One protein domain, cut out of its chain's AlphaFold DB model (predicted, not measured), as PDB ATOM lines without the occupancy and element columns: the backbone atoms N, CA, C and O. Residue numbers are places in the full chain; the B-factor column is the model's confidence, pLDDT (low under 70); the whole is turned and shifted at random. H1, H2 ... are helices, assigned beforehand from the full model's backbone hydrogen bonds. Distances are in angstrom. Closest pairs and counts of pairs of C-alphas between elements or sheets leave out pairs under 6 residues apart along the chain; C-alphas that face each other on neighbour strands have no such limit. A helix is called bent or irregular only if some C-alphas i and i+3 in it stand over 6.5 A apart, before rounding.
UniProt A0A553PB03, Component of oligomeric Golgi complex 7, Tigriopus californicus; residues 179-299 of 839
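What this domain is: This is residues 179 to 299 of the 839 residues of the protein "Component of oligomeric Golgi complex 7" of Tigriopus californicus (UniProt A0A553PB03). This is an elongated up-and-down helix bundle: the long helices H1, H2 and H5 run lengthwise, with H2 between H1 and H5, and the short helices H3 and H4, one after the other in the chain, share the remaining side. H3 packs on H1 and H2, while H4 meets H2 near the residue where H2 begins. The printed part has 121 residues with five named helices, H1 to H5 in chain order, no named strand, and the class all helix. It is compact, with a radius of gyration of the C-alphas of 15.7 A, and spans 53 by 28 by 19 A.

Where its parts are: Find C-alpha 179 at (-80.233, -21.993, 25.591); from there H1 runs through residues 179 to 201, 33.0 A. H2, residues 207 to 232, begins at C-alpha 207 at (-76.869, -13.904, -8.150) and runs 35.5 A. Next come H3, residues 238 to 250, 18.3 A, and H4, residues 257 to 265. H5, residues 269 to 294, runs 37.4 A to C-alpha 294 at (-86.026, -32.100, 7.844). It is irregular, with C-alphas 270 and 273 8.9 A apart, and has a kink of 27 degrees near residue 276.

How they stand to each other: Start at H2, the hub, which touches the four other helices. H1 and H2 form a helical hairpin, opposite ways at a shallow tilt of 24 degrees; H1 touches with residues 191 to 199 alone, and the closest C-alphas, of Trp 195 and Phe 214, are 6.4 A apart. H2 and H3 form another, at a shallow tilt of 31 degrees, closest at the C-alphas of Lys 230 and Pro 238, 6.3 A. H5 touches H2 the same way at 7 degrees, a shallow tilt, with the C-alphas of Leu 208 and Val 279 closest at 5.3 A. H4 touches residue 207 of H2 alone; the C-alphas of Ala 207 and Leu 261 are closest, 5.5 A. H3 touches H1 at a steep tilt of 42 degrees, the same way, closest at the C-alphas of Lys 188 and Val 249, 5.5 A. H1 is apart from H4 and H5. H1, H2, H3 and H5 make the bundle, up and down, each running against the one before. Every O i to N i+4 pair is within hydrogen-bond range in H1, H2, H3 and H4; in H5, 20 of 22 are.

The domain as a whole: Look to the C-alphas of Ser 235 and Asp 270 for the two farthest apart, 53.3 A. The printed part has no cut and no long link; the link from H3 to H4 is short, the others tight. The mean pLDDT of the printed part is 87.1, and residues 296 to 299 are under 70.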
ATOM      1  N   LEU A 179     -81.408 -21.353  26.189       88.31
ATOM      2  CA  LEU A 179     -80.233 -21.993  25.591       88.31
ATOM      3  C   LEU A 179     -80.445 -22.283  24.097       88.31
ATOM      4  O   LEU A 179     -79.563 -22.003  23.284       88.31
ATOM      5  N   LEU A 180     -81.643 -22.745  23.723       87.88
ATOM      6  CA  LEU A 180     -82.028 -22.914  22.318       87.88
ATOM      7  C   LEU A 180     -81.963 -21.589  21.545       87.88
ATOM      8  O   LEU A 180     -81.461 -21.554  20.425       87.88
ATOM      9  N   LYS A 181     -82.394 -20.467  22.139       88.88
ATOM     10  CA  LYS A 181     -82.243 -19.142  21.506       88.88
ATOM     11  C   LYS A 181     -80.777 -18.755  21.300       88.88
ATOM     12  O   LYS A 181     -80.467 -18.188  20.255       88.88
ATOM     13  N   TYR A 182     -79.878 -19.065  22.238       88.75
ATOM     14  CA  TYR A 182     -78.441 -18.831  22.040       88.75
ATOM     15  C   TYR A 182     -77.887 -19.657  20.878       88.75
ATOM     16  O   TYR A 182     -77.183 -19.102  20.039       88.75
ATOM     17  N   PHE A 183     -78.251 -20.940  20.785       89.94
ATOM     18  CA  PHE A 183     -77.860 -21.789  19.657       89.94
ATOM     19  C   PHE A 183     -78.317 -21.192  18.319       89.94
ATOM     20  O   PHE A 183     -77.486 -20.943  17.444       89.94
ATOM     21  N   ARG A 184     -79.613 -20.867  18.197       88.44
ATOM     22  CA  ARG A 184     -80.182 -20.257  16.983       88.44
ATOM     23  C   ARG A 184     -79.491 -18.947  16.623       88.44
ATOM     24  O   ARG A 184     -79.124 -18.740  15.472       88.44
ATOM     25  N   LYS A 185     -79.221 -18.093  17.615       91.00
ATOM     26  CA  LYS A 185     -78.518 -16.818  17.423       91.00
ATOM     27  C   LYS A 185     -77.079 -17.005  16.932       91.00
ATOM     28  O   LYS A 185     -76.652 -16.257  16.056       91.00
ATOM     29  N   CYS A 186     -76.338 -17.978  17.467       91.00
ATOM     30  CA  CYS A 186     -74.978 -18.285  17.014       91.00
ATOM     31  C   CYS A 186     -74.975 -18.816  15.577       91.00
ATOM     32  O   CYS A 186     -74.225 -18.311  14.742       91.00
ATOM     33  N   LEU A 187     -75.845 -19.787  15.277       89.56
ATOM     34  CA  LEU A 187     -75.959 -20.366  13.938       89.56
ATOM     35  C   LEU A 187     -76.370 -19.301  12.911       89.56
ATOM     36  O   LEU A 187     -75.722 -19.166  11.876       89.56
ATOM     37  N   LYS A 188     -77.372 -18.478  13.240       92.75
ATOM     38  CA  LYS A 188     -77.806 -17.340  12.423       92.75
ATOM     39  C   LYS A 188     -76.663 -16.373  12.124       92.75
ATOM     40  O   LYS A 188     -76.433 -16.030  10.970       92.75
ATOM     41  N   ALA A 189     -75.946 -15.930  13.158       91.88
ATOM     42  CA  ALA A 189     -74.863 -14.961  13.003       91.88
ATOM     43  C   ALA A 189     -73.705 -15.502  12.152       91.88
ATOM     44  O   ALA A 189     -73.042 -14.727  11.469       91.88
ATOM     45  N   ARG A 190     -73.456 -16.815  12.196       91.62
ATOM     46  CA  ARG A 190     -72.480 -17.474  11.325       91.62
ATOM     47  C   ARG A 190     -72.946 -17.468   9.868       91.62
ATOM     48  O   ARG A 190     -72.220 -16.970   9.021       91.62
ATOM     49  N   LEU A 191     -74.164 -17.942   9.600       92.44
ATOM     50  CA  LEU A 191     -74.688 -18.072   8.236       92.44
ATOM     51  C   LEU A 191     -74.865 -16.720   7.524       92.44
ATOM     52  O   LEU A 191     -74.577 -16.621   6.337       92.44
ATOM     53  N   ILE A 192     -75.284 -15.670   8.240       93.25
ATOM     54  CA  ILE A 192     -75.389 -14.318   7.662       93.25
ATOM     55  C   ILE A 192     -74.006 -13.787   7.263       93.25
ATOM     56  O   ILE A 192     -73.852 -13.248   6.173       93.25
ATOM     57  N   LYS A 193     -72.978 -14.000   8.095       91.75
ATOM     58  CA  LYS A 193     -71.603 -13.603   7.757       91.75
ATOM     59  C   LYS A 193     -71.036 -14.385   6.579       91.75
ATOM     60  O   LYS A 193     -70.274 -13.829   5.796       91.75
ATOM     61  N   ASP A 194     -71.380 -15.667   6.468       90.62
ATOM     62  CA  ASP A 194     -70.978 -16.485   5.326       90.62
ATOM     63  C   ASP A 194     -71.594 -15.923   4.027       90.62
ATOM     64  O   ASP A 194     -70.886 -15.792   3.032       90.62
ATOM     65  N   TRP A 195     -72.862 -15.484   4.053       93.50
ATOM     66  CA  TRP A 195     -73.499 -14.780   2.929       93.50
ATOM     67  C   TRP A 195     -72.820 -13.448   2.591       93.50
ATOM     68  O   TRP A 195     -72.419 -13.252   1.444       93.50
ATOM     69  N   GLU A 196     -72.651 -12.561   3.579       92.00
ATOM     70  CA  GLU A 196     -71.980 -11.261   3.410       92.00
ATOM     71  C   GLU A 196     -70.614 -11.450   2.741       92.00
ATOM     72  O   GLU A 196     -70.306 -10.819   1.730       92.00
ATOM     73  N   ARG A 197     -69.832 -12.416   3.234       92.44
ATOM     74  CA  ARG A 197     -68.520 -12.745   2.688       92.44
ATOM     75  C   ARG A 197     -68.583 -13.268   1.253       92.44
ATOM     76  O   ARG A 197     -67.743 -12.887   0.448       92.44
ATOM     77  N   ILE A 198     -69.534 -14.141   0.913       90.50
ATOM     78  CA  ILE A 198     -69.667 -14.668  -0.457       90.50
ATOM     79  C   ILE A 198     -69.939 -13.534  -1.445       90.50
ATOM     80  O   ILE A 198     -69.322 -13.505  -2.512       90.50
ATOM     81  N   VAL A 199     -70.832 -12.611  -1.086       88.25
ATOM     82  CA  VAL A 199     -71.186 -11.465  -1.932       88.25
ATOM     83  C   VAL A 199     -70.015 -10.479  -2.029       88.25
ATOM     84  O   VAL A 199     -69.719  -9.982  -3.117       88.25
ATOM     85  N   GLU A 200     -69.304 -10.228  -0.926       88.25
ATOM     86  CA  GLU A 200     -68.127  -9.350  -0.898       88.25
ATOM     87  C   GLU A 200     -66.932  -9.911  -1.684       88.25
ATOM     88  O   GLU A 200     -66.314  -9.175  -2.457       88.25
ATOM     89  N   ASP A 201     -66.622 -11.201  -1.528       86.94
ATOM     90  CA  ASP A 201     -65.478 -11.857  -2.173       86.94
ATOM     91  C   ASP A 201     -65.721 -12.056  -3.688       86.94
ATOM     92  O   ASP A 201     -64.772 -12.070  -4.478       86.94
ATOM     93  N   ASN A 202     -66.986 -12.167  -4.120       84.31
ATOM     94  CA  ASN A 202     -67.363 -12.508  -5.496       84.31
ATOM     95  C   ASN A 202     -68.197 -11.437  -6.216       84.31
ATOM     96  O   ASN A 202     -69.043 -11.776  -7.039       84.31
ATOM     97  N   GLN A 203     -67.935 -10.148  -5.990       80.38
ATOM     98  CA  GLN A 203     -68.696  -9.030  -6.593       80.38
ATOM     99  C   GLN A 203     -68.809  -9.045  -8.133       80.38
ATOM    100  O   GLN A 203     -69.641  -8.340  -8.698       80.38
ATOM    101  N   HIS A 204     -67.942  -9.794  -8.818       78.19
ATOM    102  CA  HIS A 204     -67.916  -9.924 -10.276       78.19
ATOM    103  C   HIS A 204     -68.822 -11.045 -10.816       78.19
ATOM    104  O   HIS A 204     -69.003 -11.125 -12.029       78.19
ATOM    105  N   LEU A 205     -69.332 -11.919  -9.944       81.75
ATOM    106  CA  LEU A 205     -70.258 -12.997 -10.295       81.75
ATOM    107  C   LEU A 205     -71.715 -12.524 -10.175       81.75
ATOM    108  O   LEU A 205     -71.978 -11.445  -9.644       81.75
ATOM    109  N   GLY A 206     -72.658 -13.311 -10.695       83.50
ATOM    110  CA  GLY A 206     -74.085 -13.024 -10.611       83.50
ATOM    111  C   GLY A 206     -74.758 -13.667  -9.396       83.50
ATOM    112  O   GLY A 206     -74.183 -14.474  -8.663       83.50
ATOM    113  N   ALA A 207     -76.036 -13.335  -9.207       85.75
ATOM    114  CA  ALA A 207     -76.869 -13.904  -8.150       85.75
ATOM    115  C   ALA A 207     -76.967 -15.433  -8.215       85.75
ATOM    116  O   ALA A 207     -77.061 -16.068  -7.171       85.75
ATOM    117  N   LEU A 208     -76.932 -16.032  -9.408       88.12
ATOM    118  CA  LEU A 208     -76.942 -17.485  -9.573       88.12
ATOM    119  C   LEU A 208     -75.747 -18.137  -8.866       88.12
ATOM    120  O   LEU A 208     -75.941 -19.021  -8.034       88.12
ATOM    121  N   GLU A 209     -74.526 -17.679  -9.147       89.06
ATOM    122  CA  GLU A 209     -73.316 -18.237  -8.548       89.06
ATOM    123  C   GLU A 209     -73.254 -17.962  -7.039       89.06
ATOM    124  O   GLU A 209     -72.845 -18.832  -6.263       89.06
ATOM    125  N   TRP A 210     -73.699 -16.782  -6.595       90.25
ATOM    126  CA  TRP A 210     -73.814 -16.469  -5.166       90.25
ATOM    127  C   TRP A 210     -74.800 -17.405  -4.457       90.25
ATOM    128  O   TRP A 210     -74.473 -17.950  -3.406       90.25
ATOM    129  N   CYS A 211     -75.970 -17.655  -5.050       89.69
ATOM    130  CA  CYS A 211     -76.954 -18.604  -4.531       89.69
ATOM    131  C   CYS A 211     -76.388 -20.025  -4.463       89.69
ATOM    132  O   CYS A 211     -76.476 -20.660  -3.420       89.69
ATOM    133  N   GLU A 212     -75.786 -20.535  -5.540       92.00
ATOM    134  CA  GLU A 212     -75.267 -21.909  -5.573       92.00
ATOM    135  C   GLU A 212     -74.136 -22.138  -4.564       92.00
ATOM    136  O   GLU A 212     -74.103 -23.168  -3.880       92.00
ATOM    137  N   THR A 213     -73.221 -21.173  -4.440       91.56
ATOM    138  CA  THR A 213     -72.126 -21.243  -3.463       91.56
ATOM    139  C   THR A 213     -72.646 -21.151  -2.033       91.56
ATOM    140  O   THR A 213     -72.226 -21.943  -1.186       91.56
ATOM    141  N   PHE A 214     -73.600 -20.255  -1.770       93.06
ATOM    142  CA  PHE A 214     -74.234 -20.130  -0.462       93.06
ATOM    143  C   PHE A 214     -75.027 -21.382  -0.086       93.06
ATOM    144  O   PHE A 214     -74.805 -21.921   0.995       93.06
ATOM    145  N   PHE A 215     -75.882 -21.897  -0.975       93.31
ATOM    146  CA  PHE A 215     -76.648 -23.121  -0.726       93.31
ATOM    147  C   PHE A 215     -75.719 -24.300  -0.453       93.31
ATOM    148  O   PHE A 215     -75.894 -24.969   0.555       93.31
ATOM    149  N   SER A 216     -74.652 -24.486  -1.233       93.25
ATOM    150  CA  SER A 216     -73.688 -25.572  -0.991       93.25
ATOM    151  C   SER A 216     -73.033 -25.491   0.400       93.25
ATOM    152  O   SER A 216     -72.910 -26.501   1.099       93.25
ATOM    153  N   GLN A 217     -72.621 -24.293   0.834       92.81
ATOM    154  CA  GLN A 217     -72.024 -24.087   2.163       92.81
ATOM    155  C   GLN A 217     -73.047 -24.236   3.295       92.81
ATOM    156  O   GLN A 217     -72.742 -24.791   4.360       92.81
ATOM    157  N   LEU A 218     -74.268 -23.758   3.067       92.50
ATOM    158  CA  LEU A 218     -75.368 -23.834   4.014       92.50
ATOM    159  C   LEU A 218     -75.818 -25.286   4.200       92.50
ATOM    160  O   LEU A 218     -75.953 -25.722   5.336       92.50
ATOM    161  N   GLU A 219     -75.954 -26.065   3.129       92.62
ATOM    162  CA  GLU A 219     -76.308 -27.490   3.164       92.62
ATOM    163  C   GLU A 219     -75.277 -28.313   3.945       92.62
ATOM    164  O   GLU A 219     -75.638 -29.098   4.828       92.62
ATOM    165  N   GLN A 220     -73.982 -28.073   3.709       91.81
ATOM    166  CA  GLN A 220     -72.910 -28.710   4.477       91.81
ATOM    167  C   GLN A 220     -72.985 -28.342   5.968       91.81
ATOM    168  O   GLN A 220     -72.862 -29.206   6.846       91.81
ATOM    169  N   THR A 221     -73.195 -27.057   6.264       90.25
ATOM    170  CA  THR A 221     -73.276 -26.560   7.640       90.25
ATOM    171  C   THR A 221     -74.497 -27.138   8.348       90.25
ATOM    172  O   THR A 221     -74.348 -27.705   9.429       90.25
ATOM    173  N   LEU A 222     -75.674 -27.098   7.723       90.00
ATOM    174  CA  LEU A 222     -76.906 -27.674   8.254       90.00
ATOM    175  C   LEU A 222     -76.779 -29.172   8.507       90.00
ATOM    176  O   LEU A 222     -77.132 -29.615   9.593       90.00
ATOM    177  N   GLY A 223     -76.226 -29.946   7.569       89.06
ATOM    178  CA  GLY A 223     -76.037 -31.386   7.756       89.06
ATOM    179  C   GLY A 223     -75.183 -31.706   8.989       89.06
ATOM    180  O   GLY A 223     -75.546 -32.563   9.799       89.06
ATOM    181  N   SER A 224     -74.085 -30.965   9.185       90.00
ATOM    182  CA  SER A 224     -73.226 -31.119  10.368       90.00
ATOM    183  C   SER A 224     -73.922 -30.693  11.669       90.00
ATOM    184  O   SER A 224     -73.881 -31.416  12.666       90.00
ATOM    185  N   GLN A 225     -74.613 -29.550  11.653       89.50
ATOM    186  CA  GLN A 225     -75.279 -28.984  12.825       89.50
ATOM    187  C   GLN A 225     -76.539 -29.763  13.204       89.50
ATOM    188  O   GLN A 225     -76.882 -29.816  14.377       89.50
ATOM    189  N   PHE A 226     -77.200 -30.418  12.251       88.12
ATOM    190  CA  PHE A 226     -78.354 -31.280  12.498       88.12
ATOM    191  C   PHE A 226     -77.973 -32.506  13.329       88.12
ATOM    192  O   PHE A 226     -78.623 -32.804  14.333       88.12
ATOM    193  N   GLN A 227     -76.877 -33.184  12.970       88.50
ATOM    194  CA  GLN A 227     -76.363 -34.312  13.756       88.50
ATOM    195  C   GLN A 227     -75.839 -33.857  15.120       88.50
ATOM    196  O   GLN A 227     -76.143 -34.477  16.140       88.50
ATOM    197  N   TRP A 228     -75.112 -32.737  15.157       91.00
ATOM    198  CA  TRP A 228     -74.629 -32.149  16.404       91.00
ATOM    199  C   TRP A 228     -75.786 -31.776  17.348       91.00
ATOM    200  O   TRP A 228     -75.767 -32.140  18.523       91.00
ATOM    201  N   PHE A 229     -76.842 -31.136  16.835       89.00
ATOM    202  CA  PHE A 229     -78.019 -30.755  17.617       89.00
ATOM    203  C   PHE A 229     -78.721 -31.985  18.193       89.00
ATOM    204  O   PHE A 229     -79.022 -32.011  19.382       89.00
ATOM    205  N   LYS A 230     -78.902 -33.041  17.390       87.81
ATOM    206  CA  LYS A 230     -79.485 -34.311  17.847       87.81
ATOM    207  C   LYS A 230     -78.673 -34.954  18.979       87.81
ATOM    208  O   LYS A 230     -79.249 -35.549  19.888       87.81
ATOM    209  N   ASN A 231     -77.346 -34.817  18.946       87.62
ATOM    210  CA  ASN A 231     -76.456 -35.329  19.990       87.62
ATOM    211  C   ASN A 231     -76.495 -34.489  21.278       87.62
ATOM    212  O   ASN A 231     -76.307 -35.040  22.364       87.62
ATOM    213  N   VAL A 232     -76.674 -33.169  21.167       88.38
ATOM    214  CA  VAL A 232     -76.603 -32.217  22.290       88.38
ATOM    215  C   VAL A 232     -77.966 -31.987  22.954       88.38
ATOM    216  O   VAL A 232     -78.022 -31.874  24.177       88.38
ATOM    217  N   PHE A 233     -79.060 -31.995  22.185       87.62
ATOM    218  CA  PHE A 233     -80.436 -31.768  22.646       87.62
ATOM    219  C   PHE A 233     -81.359 -32.960  22.305       87.62
ATOM    220  O   PHE A 233     -82.175 -32.867  21.391       87.62
ATOM    221  N   PRO A 234     -81.291 -34.091  23.037       81.75
ATOM    222  CA  PRO A 234     -82.087 -35.282  22.714       81.75
ATOM    223  C   PRO A 234     -83.600 -35.118  22.920       81.75
ATOM    224  O   PRO A 234     -84.376 -35.910  22.393       81.75
ATOM    225  N   SER A 235     -84.015 -34.147  23.739       78.56
ATOM    226  CA  SER A 235     -85.412 -33.909  24.121       78.56
ATOM    227  C   SER A 235     -86.152 -32.925  23.214       78.56
ATOM    228  O   SER A 235     -87.352 -32.751  23.386       78.56
ATOM    229  N   GLU A 236     -85.450 -32.262  22.294       84.38
ATOM    230  CA  GLU A 236     -85.980 -31.173  21.469       84.38
ATOM    231  C   GLU A 236     -86.060 -31.591  20.001       84.38
ATOM    232  O   GLU A 236     -85.228 -32.359  19.515       84.38
ATOM    233  N   ASN A 237     -87.034 -31.047  19.269       83.19
ATOM    234  CA  ASN A 237     -87.206 -31.338  17.846       83.19
ATOM    235  C   ASN A 237     -86.114 -30.638  17.009       83.19
ATOM    236  O   ASN A 237     -86.076 -29.399  16.972       83.19
ATOM    237  N   PRO A 238     -85.243 -31.382  16.295       83.50
ATOM    238  CA  PRO A 238     -84.187 -30.784  15.476       83.50
ATOM    239  C   PRO A 238     -84.753 -30.019  14.279       83.50
ATOM    240  O   PRO A 238     -84.288 -28.927  13.968       83.50
ATOM    241  N   SER A 239     -85.776 -30.574  13.625       83.75
ATOM    242  CA  SER A 239     -86.377 -30.010  12.414       83.75
ATOM    243  C   SER A 239     -86.994 -28.635  12.665       83.75
ATOM    244  O   SER A 239     -86.683 -27.685  11.954       83.75
ATOM    245  N   GLU A 240     -87.793 -28.491  13.722       85.12
ATOM    246  CA  GLU A 240     -88.431 -27.225  14.101       85.12
ATOM    247  C   GLU A 240     -87.409 -26.118  14.392       85.12
ATOM    248  O   GLU A 240     -87.521 -25.003  13.876       85.12
ATOM    249  N   ASN A 241     -86.367 -26.433  15.167       85.81
ATOM    250  CA  ASN A 241     -85.326 -25.465  15.502       85.81
ATOM    251  C   ASN A 241     -84.507 -25.048  14.273       85.81
ATOM    252  O   ASN A 241     -84.152 -23.871  14.149       85.81
ATOM    253  N   MET A 242     -84.234 -25.978  13.354       87.75
ATOM    254  CA  MET A 242     -83.543 -25.669  12.102       87.75
ATOM    255  C   MET A 242     -84.404 -24.810  11.176       87.75
ATOM    256  O   MET A 242     -83.913 -23.790  10.698       87.75
ATOM    257  N   ILE A 243     -85.687 -25.143  10.987       87.50
ATOM    258  CA  ILE A 243     -86.619 -24.346  10.169       87.50
ATOM    259  C   ILE A 243     -86.714 -22.920  10.709       87.50
ATOM    260  O   ILE A 243     -86.527 -21.967   9.959       87.50
ATOM    261  N   GLN A 244     -86.929 -22.758  12.018       88.44
ATOM    262  CA  GLN A 244     -87.038 -21.430  12.619       88.44
ATOM    263  C   GLN A 244     -85.737 -20.626  12.477       88.44
ATOM    264  O   GLN A 244     -85.778 -19.426  12.215       88.44
ATOM    265  N   THR A 245     -84.576 -21.283  12.577       89.50
ATOM    266  CA  THR A 245     -83.292 -20.605  12.340       89.50
ATOM    267  C   THR A 245     -83.139 -20.178  10.885       89.50
ATOM    268  O   THR A 245     -82.686 -19.068  10.628       89.50
ATOM    269  N   LEU A 246     -83.538 -21.019   9.929       90.38
ATOM    270  CA  LEU A 246     -83.486 -20.682   8.507       90.38
ATOM    271  C   LEU A 246     -84.424 -19.524   8.162       90.38
ATOM    272  O   LEU A 246     -83.998 -18.607   7.465       90.38
ATOM    273  N   VAL A 247     -85.642 -19.499   8.709       91.31
ATOM    274  CA  VAL A 247     -86.567 -18.358   8.574       91.31
ATOM    275  C   VAL A 247     -85.905 -17.069   9.076       91.31
ATOM    276  O   VAL A 247     -85.917 -16.041   8.396       91.31
ATOM    277  N   GLU A 248     -85.240 -17.117  10.232       90.12
ATOM    278  CA  GLU A 248     -84.508 -15.970  10.778       90.12
ATOM    279  C   GLU A 248     -83.257 -15.574   9.972       90.12
ATOM    280  O   GLU A 248     -82.865 -14.403  10.011       90.12
ATOM    281  N   VAL A 249     -82.606 -16.523   9.291       92.38
ATOM    282  CA  VAL A 249     -81.447 -16.275   8.417       92.38
ATOM    283  C   VAL A 249     -81.902 -15.611   7.129       92.38
ATOM    284  O   VAL A 249     -81.452 -14.505   6.853       92.38
ATOM    285  N   TYR A 250     -82.838 -16.217   6.390       90.88
ATOM    286  CA  TYR A 250     -83.327 -15.685   5.114       90.88
ATOM    287  C   TYR A 250     -84.010 -14.320   5.268       90.88
ATOM    288  O   TYR A 250     -83.832 -13.446   4.422       90.88
ATOM    289  N   SER A 251     -84.719 -14.083   6.377       90.19
ATOM    290  CA  SER A 251     -85.278 -12.757   6.690       90.19
ATOM    291  C   SER A 251     -84.221 -11.705   7.055       90.19
ATOM    292  O   SER A 251     -84.480 -10.507   6.918       90.19
ATOM    293  N   GLY A 252     -83.047 -12.139   7.524       89.06
ATOM    294  CA  GLY A 252     -81.952 -11.290   7.989       89.06
ATOM    295  C   GLY A 252     -80.784 -11.126   7.013       89.06
ATOM    296  O   GLY A 252     -79.796 -10.519   7.413       89.06
ATOM    297  N   LEU A 253     -80.864 -11.663   5.790       90.88
ATOM    298  CA  LEU A 253     -79.805 -11.518   4.783       90.88
ATOM    299  C   LEU A 253     -79.656 -10.055   4.339       90.88
ATOM    300  O   LEU A 253     -80.638  -9.412   3.960       90.88
ATOM    301  N   ASP A 254     -78.416  -9.569   4.330       86.31
ATOM    302  CA  ASP A 254     -78.023  -8.270   3.782       86.31
ATOM    303  C   ASP A 254     -76.750  -8.452   2.929       86.31
ATOM    304  O   ASP A 254     -75.767  -8.988   3.441       86.31
ATOM    305  N   PRO A 255     -76.748  -8.098   1.629       87.81
ATOM    306  CA  PRO A 255     -77.892  -7.652   0.833       87.81
ATOM    307  C   PRO A 255     -78.961  -8.743   0.678       87.81
ATOM    308  O   PRO A 255     -78.660  -9.936   0.647       87.81
ATOM    309  N   LYS A 256     -80.228  -8.330   0.556       89.12
ATOM    310  CA  LYS A 256     -81.350  -9.254   0.325       89.12
ATOM    311  C   LYS A 256     -81.241  -9.948  -1.033       89.12
ATOM    312  O   LYS A 256     -80.862  -9.322  -2.022       89.12
ATOM    313  N   MET A 257     -81.714 -11.194  -1.099       86.50
ATOM    314  CA  MET A 257     -81.759 -11.989  -2.333       86.50
ATOM    315  C   MET A 257     -82.504 -11.274  -3.477       86.50
ATOM    316  O   MET A 257     -82.040 -11.297  -4.613       86.50
ATOM    317  N   ASP A 258     -83.603 -10.575  -3.161       87.12
ATOM    318  CA  ASP A 258     -84.379  -9.754  -4.109       87.12
ATOM    319  C   ASP A 258     -83.491  -8.728  -4.834       87.12
ATOM    320  O   ASP A 258     -83.524  -8.599  -6.057       87.12
ATOM    321  N   PHE A 259     -82.656  -8.015  -4.071       86.81
ATOM    322  CA  PHE A 259     -81.776  -6.978  -4.601       86.81
ATOM    323  C   PHE A 259     -80.669  -7.578  -5.476       86.81
ATOM    324  O   PHE A 259     -80.402  -7.063  -6.562       86.81
ATOM    325  N   CYS A 260     -80.068  -8.688  -5.034       86.44
ATOM    326  CA  CYS A 260     -79.038  -9.400  -5.791       86.44
ATOM    327  C   CYS A 260     -79.573  -9.934  -7.130       86.44
ATOM    328  O   CYS A 260     -78.895  -9.845  -8.162       86.44
ATOM    329  N   LEU A 261     -80.801 -10.462  -7.132       87.88
ATOM    330  CA  LEU A 261     -81.465 -10.925  -8.345       87.88
ATOM    331  C   LEU A 261     -81.694  -9.756  -9.311       87.88
ATOM    332  O   LEU A 261     -81.281  -9.824 -10.467       87.88
ATOM    333  N   GLU A 262     -82.275  -8.648  -8.840       86.69
ATOM    334  CA  GLU A 262     -82.537  -7.470  -9.675       86.69
ATOM    335  C   GLU A 262     -81.264  -6.851 -10.269       86.69
ATOM    336  O   GLU A 262     -81.272  -6.412 -11.424       86.69
ATOM    337  N   SER A 263     -80.162  -6.801  -9.513       83.88
ATOM    338  CA  SER A 263     -78.888  -6.289 -10.028       83.88
ATOM    339  C   SER A 263     -78.315  -7.176 -11.131       83.88
ATOM    340  O   SER A 263     -77.805  -6.655 -12.122       83.88
ATOM    341  N   SER A 264     -78.454  -8.497 -10.994       83.56
ATOM    342  CA  SER A 264     -77.948  -9.470 -11.970       83.56
ATOM    343  C   SER A 264     -78.804  -9.501 -13.238       83.56
ATOM    344  O   SER A 264     -78.280  -9.549 -14.348       83.56
ATOM    345  N   LEU A 265     -80.127  -9.355 -13.108       85.44
ATOM    346  CA  LEU A 265     -81.037  -9.299 -14.258       85.44
ATOM    347  C   LEU A 265     -80.760  -8.104 -15.179       85.44
ATOM    348  O   LEU A 265     -80.929  -8.216 -16.390       85.44
ATOM    349  N   LYS A 266     -80.288  -6.973 -14.639       82.19
ATOM    350  CA  LYS A 266     -79.876  -5.817 -15.459       82.19
ATOM    351  C   LYS A 266     -78.673  -6.120 -16.354       82.19
ATOM    352  O   LYS A 266     -78.518  -5.461 -17.377       82.19
ATOM    353  N   GLN A 267     -77.826  -7.076 -15.974       80.06
ATOM    354  CA  GLN A 267     -76.668  -7.501 -16.765       80.06
ATOM    355  C   GLN A 267     -77.055  -8.524 -17.849       80.06
ATOM    356  O   GLN A 267     -76.376  -8.613 -18.867       80.06
ATOM    357  N   HIS A 268     -78.174  -9.236 -17.667       78.56
ATOM    358  CA  HIS A 268     -78.702 -10.263 -18.574       78.56
ATOM    359  C   HIS A 268     -80.049  -9.850 -19.203       78.56
ATOM    360  O   HIS A 268     -81.039 -10.583 -19.138       78.56
ATOM    361  N   SER A 269     -80.102  -8.669 -19.832       75.25
ATOM    362  CA  SER A 269     -81.323  -8.181 -20.503       75.25
ATOM    363  C   SER A 269     -81.774  -9.058 -21.674       75.25
ATOM    364  O   SER A 269     -82.963  -9.108 -21.973       75.25
ATOM    365  N   ASP A 270     -80.837  -9.749 -22.324       74.94
ATOM    366  CA  ASP A 270     -81.092 -10.482 -23.569       74.94
ATOM    367  C   ASP A 270     -81.724 -11.867 -23.331       74.94
ATOM    368  O   ASP A 270     -82.423 -12.386 -24.202       74.94
ATOM    369  N   ASP A 271     -81.524 -12.453 -22.142       83.88
ATOM    370  CA  ASP A 271     -82.098 -13.746 -21.736       83.88
ATOM    371  C   ASP A 271     -82.576 -13.732 -20.274       83.88
ATOM    372  O   ASP A 271     -82.143 -14.497 -19.410       83.88
ATOM    373  N   THR A 272     -83.492 -12.808 -19.979       88.25
ATOM    374  CA  THR A 272     -84.070 -12.652 -18.636       88.25
ATOM    375  C   THR A 272     -84.787 -13.923 -18.161       88.25
ATOM    376  O   THR A 272     -84.662 -14.300 -16.998       88.25
ATOM    377  N   LEU A 273     -85.530 -14.604 -19.044       88.69
ATOM    378  CA  LEU A 273     -86.291 -15.811 -18.694       88.69
ATOM    379  C   LEU A 273     -85.381 -17.014 -18.428       88.69
ATOM    380  O   LEU A 273     -85.579 -17.693 -17.421       88.69
ATOM    381  N   GLY A 274     -84.374 -17.254 -19.277       89.75
ATOM    382  CA  GLY A 274     -83.416 -18.338 -19.072       89.75
ATOM    383  C   GLY A 274     -82.661 -18.192 -17.752       89.75
ATOM    384  O   GLY A 274     -82.560 -19.155 -16.989       89.75
ATOM    385  N   TYR A 275     -82.225 -16.972 -17.421       90.06
ATOM    386  CA  TYR A 275     -81.552 -16.693 -16.151       90.06
ATOM    387  C   TYR A 275     -82.460 -16.925 -14.933       90.06
ATOM    388  O   TYR A 275     -82.064 -17.591 -13.975       90.06
ATOM    389  N   LEU A 276     -83.707 -16.437 -14.972       91.62
ATOM    390  CA  LEU A 276     -84.681 -16.657 -13.896       91.62
ATOM    391  C   LEU A 276     -84.961 -18.151 -13.665       91.62
ATOM    392  O   LEU A 276     -85.045 -18.584 -12.514       91.62
ATOM    393  N   ILE A 277     -85.069 -18.942 -14.737       92.38
ATOM    394  CA  ILE A 277     -85.266 -20.395 -14.646       92.38
ATOM    395  C   ILE A 277     -84.072 -21.059 -13.946       92.38
ATOM    396  O   ILE A 277     -84.279 -21.884 -13.059       92.38
ATOM    397  N   GLN A 278     -82.835 -20.677 -14.275       92.19
ATOM    398  CA  GLN A 278     -81.636 -21.239 -13.636       92.19
ATOM    399  C   GLN A 278     -81.586 -20.941 -12.131       92.19
ATOM    400  O   GLN A 278     -81.347 -21.846 -11.329       92.19
ATOM    401  N   VAL A 279     -81.877 -19.698 -11.727       91.75
ATOM    402  CA  VAL A 279     -81.907 -19.331 -10.300       91.75
ATOM    403  C   VAL A 279     -83.015 -20.090  -9.568       91.75
ATOM    404  O   VAL A 279     -82.778 -20.639  -8.491       91.75
ATOM    405  N   LYS A 280     -84.209 -20.204 -10.162       91.44
ATOM    406  CA  LYS A 280     -85.304 -20.989  -9.579       91.44
ATOM    407  C   LYS A 280     -84.924 -22.466  -9.438       91.44
ATOM    408  O   LYS A 280     -85.179 -23.054  -8.394       91.44
ATOM    409  N   GLN A 281     -84.257 -23.059 -10.430       91.94
ATOM    410  CA  GLN A 281     -83.760 -24.438 -10.351       91.94
ATOM    411  C   GLN A 281     -82.732 -24.633  -9.225       91.94
ATOM    412  O   GLN A 281     -82.720 -25.690  -8.590       91.94
ATOM    413  N   ALA A 282     -81.876 -23.643  -8.948       92.19
ATOM    414  CA  ALA A 282     -80.974 -23.679  -7.795       92.19
ATOM    415  C   ALA A 282     -81.750 -23.681  -6.466       92.19
ATOM    416  O   ALA A 282     -81.493 -24.531  -5.615       92.19
ATOM    417  N   ILE A 283     -82.763 -22.819  -6.327       91.81
ATOM    418  CA  ILE A 283     -83.623 -22.775  -5.132       91.81
ATOM    419  C   ILE A 283     -84.423 -24.072  -4.973       91.81
ATOM    420  O   ILE A 283     -84.477 -24.626  -3.883       91.81
ATOM    421  N   SER A 284     -84.999 -24.618  -6.047       90.50
ATOM    422  CA  SER A 284     -85.747 -25.881  -5.988       90.50
ATOM    423  C   SER A 284     -84.868 -27.075  -5.592       90.50
ATOM    424  O   SER A 284     -85.336 -27.958  -4.876       90.50
ATOM    425  N   ARG A 285     -83.594 -27.109  -6.017       91.81
ATOM    426  CA  ARG A 285     -82.621 -28.109  -5.534       91.81
ATOM    427  C   ARG A 285     -82.387 -27.963  -4.031       91.81
ATOM    428  O   ARG A 285     -82.433 -28.968  -3.326       91.81
ATOM    429  N   HIS A 286     -82.220 -26.729  -3.562       91.56
ATOM    430  CA  HIS A 286     -82.051 -26.436  -2.145       91.56
ATOM    431  C   HIS A 286     -83.280 -26.847  -1.313       91.56
ATOM    432  O   HIS A 286     -83.141 -27.521  -0.295       91.56
ATOM    433  N   CYS A 287     -84.497 -26.537  -1.774       89.94
ATOM    434  CA  CYS A 287     -85.736 -26.960  -1.112       89.94
ATOM    435  C   CYS A 287     -85.829 -28.484  -0.981       89.94
ATOM    436  O   CYS A 287     -86.168 -28.974   0.091       89.94
ATOM    437  N   ARG A 288     -85.469 -29.242  -2.028       89.25
ATOM    438  CA  ARG A 288     -85.474 -30.713  -1.976       89.25
ATOM    439  C   ARG A 288     -84.497 -31.252  -0.930       89.25
ATOM    440  O   ARG A 288     -84.849 -32.154  -0.178       89.25
ATOM    441  N   PHE A 289     -83.298 -30.675  -0.838       90.31
ATOM    442  CA  PHE A 289     -82.353 -31.031   0.223       90.31
ATOM    443  C   PHE A 289     -82.931 -30.742   1.617       90.31
ATOM    444  O   PHE A 289     -82.803 -31.563   2.525       90.31
ATOM    445  N   LEU A 290     -83.582 -29.587   1.800       87.88
ATOM    446  CA  LEU A 290     -84.214 -29.240   3.073       87.88
ATOM    447  C   LEU A 290     -85.338 -30.220   3.433       87.88
ATOM    448  O   LEU A 290     -85.414 -30.641   4.584       87.88
ATOM    449  N   GLU A 291     -86.167 -30.627   2.473       86.38
ATOM    450  CA  GLU A 291     -87.202 -31.650   2.677       86.38
ATOM    451  C   GLU A 291     -86.609 -33.004   3.087       86.38
ATOM    452  O   GLU A 291     -87.102 -33.635   4.025       86.38
ATOM    453  N   GLU A 292     -85.526 -33.432   2.434       87.12
ATOM    454  CA  GLU A 292     -84.816 -34.673   2.765       87.12
ATOM    455  C   GLU A 292     -84.186 -34.625   4.168       87.12
ATOM    456  O   GLU A 292     -84.240 -35.612   4.907       87.12
ATOM    457  N   LEU A 293     -83.610 -33.483   4.562       84.25
ATOM    458  CA  LEU A 293     -82.955 -33.310   5.861       84.25
ATOM    459  C   LEU A 293     -83.958 -33.177   7.017       84.25
ATOM    460  O   LEU A 293     -83.728 -33.711   8.104       84.25
ATOM    461  N   LEU A 294     -85.047 -32.437   6.806       80.31
ATOM    462  CA  LEU A 294     -86.026 -32.100   7.844       80.31
ATOM    463  C   LEU A 294     -87.119 -33.172   7.994       80.31
ATOM    464  O   LEU A 294     -87.720 -33.270   9.069       80.31
ATOM    465  N   GLY A 295     -87.334 -33.994   6.960       72.19
ATOM    466  CA  GLY A 295     -88.409 -34.983   6.879       72.19
ATOM    467  C   GLY A 295     -89.797 -34.351   6.706       72.19
ATOM    468  O   GLY A 295     -89.981 -33.145   6.872       72.19
ATOM    469  N   GLN A 296     -90.810 -35.173   6.407       62.91
ATOM    470  CA  GLN A 296     -92.215 -34.740   6.442       62.91
ATOM    471  C   GLN A 296     -92.670 -34.608   7.905       62.91
ATOM    472  O   GLN A 296     -93.158 -35.563   8.506       62.91
ATOM    473  N   GLY A 297     -92.402 -33.452   8.516       55.19
ATOM    474  CA  GLY A 297     -92.696 -33.170   9.923       55.19
ATOM    475  C   GLY A 297     -93.975 -32.354  10.140       55.19
ATOM    476  O   GLY A 297     -94.357 -31.553   9.297       55.19
ATOM    477  N   GLU A 298     -94.579 -32.504  11.323       51.88
ATOM    478  CA  GLU A 298     -95.851 -31.917  11.803       51.88
ATOM    479  C   GLU A 298     -95.966 -30.369  11.736       51.88
ATOM    480  O   GLU A 298     -97.039 -29.821  11.985       51.88
ATOM    481  N   ASN A 299     -94.895 -29.649  11.371       60.28
ATOM    482  CA  ASN A 299     -94.798 -28.182  11.367       60.28
ATOM    483  C   ASN A 299     -94.884 -27.569   9.958       60.28
ATOM    484  O   ASN A 299     -94.011 -26.821   9.512       60.28
TER     485      ASN A 299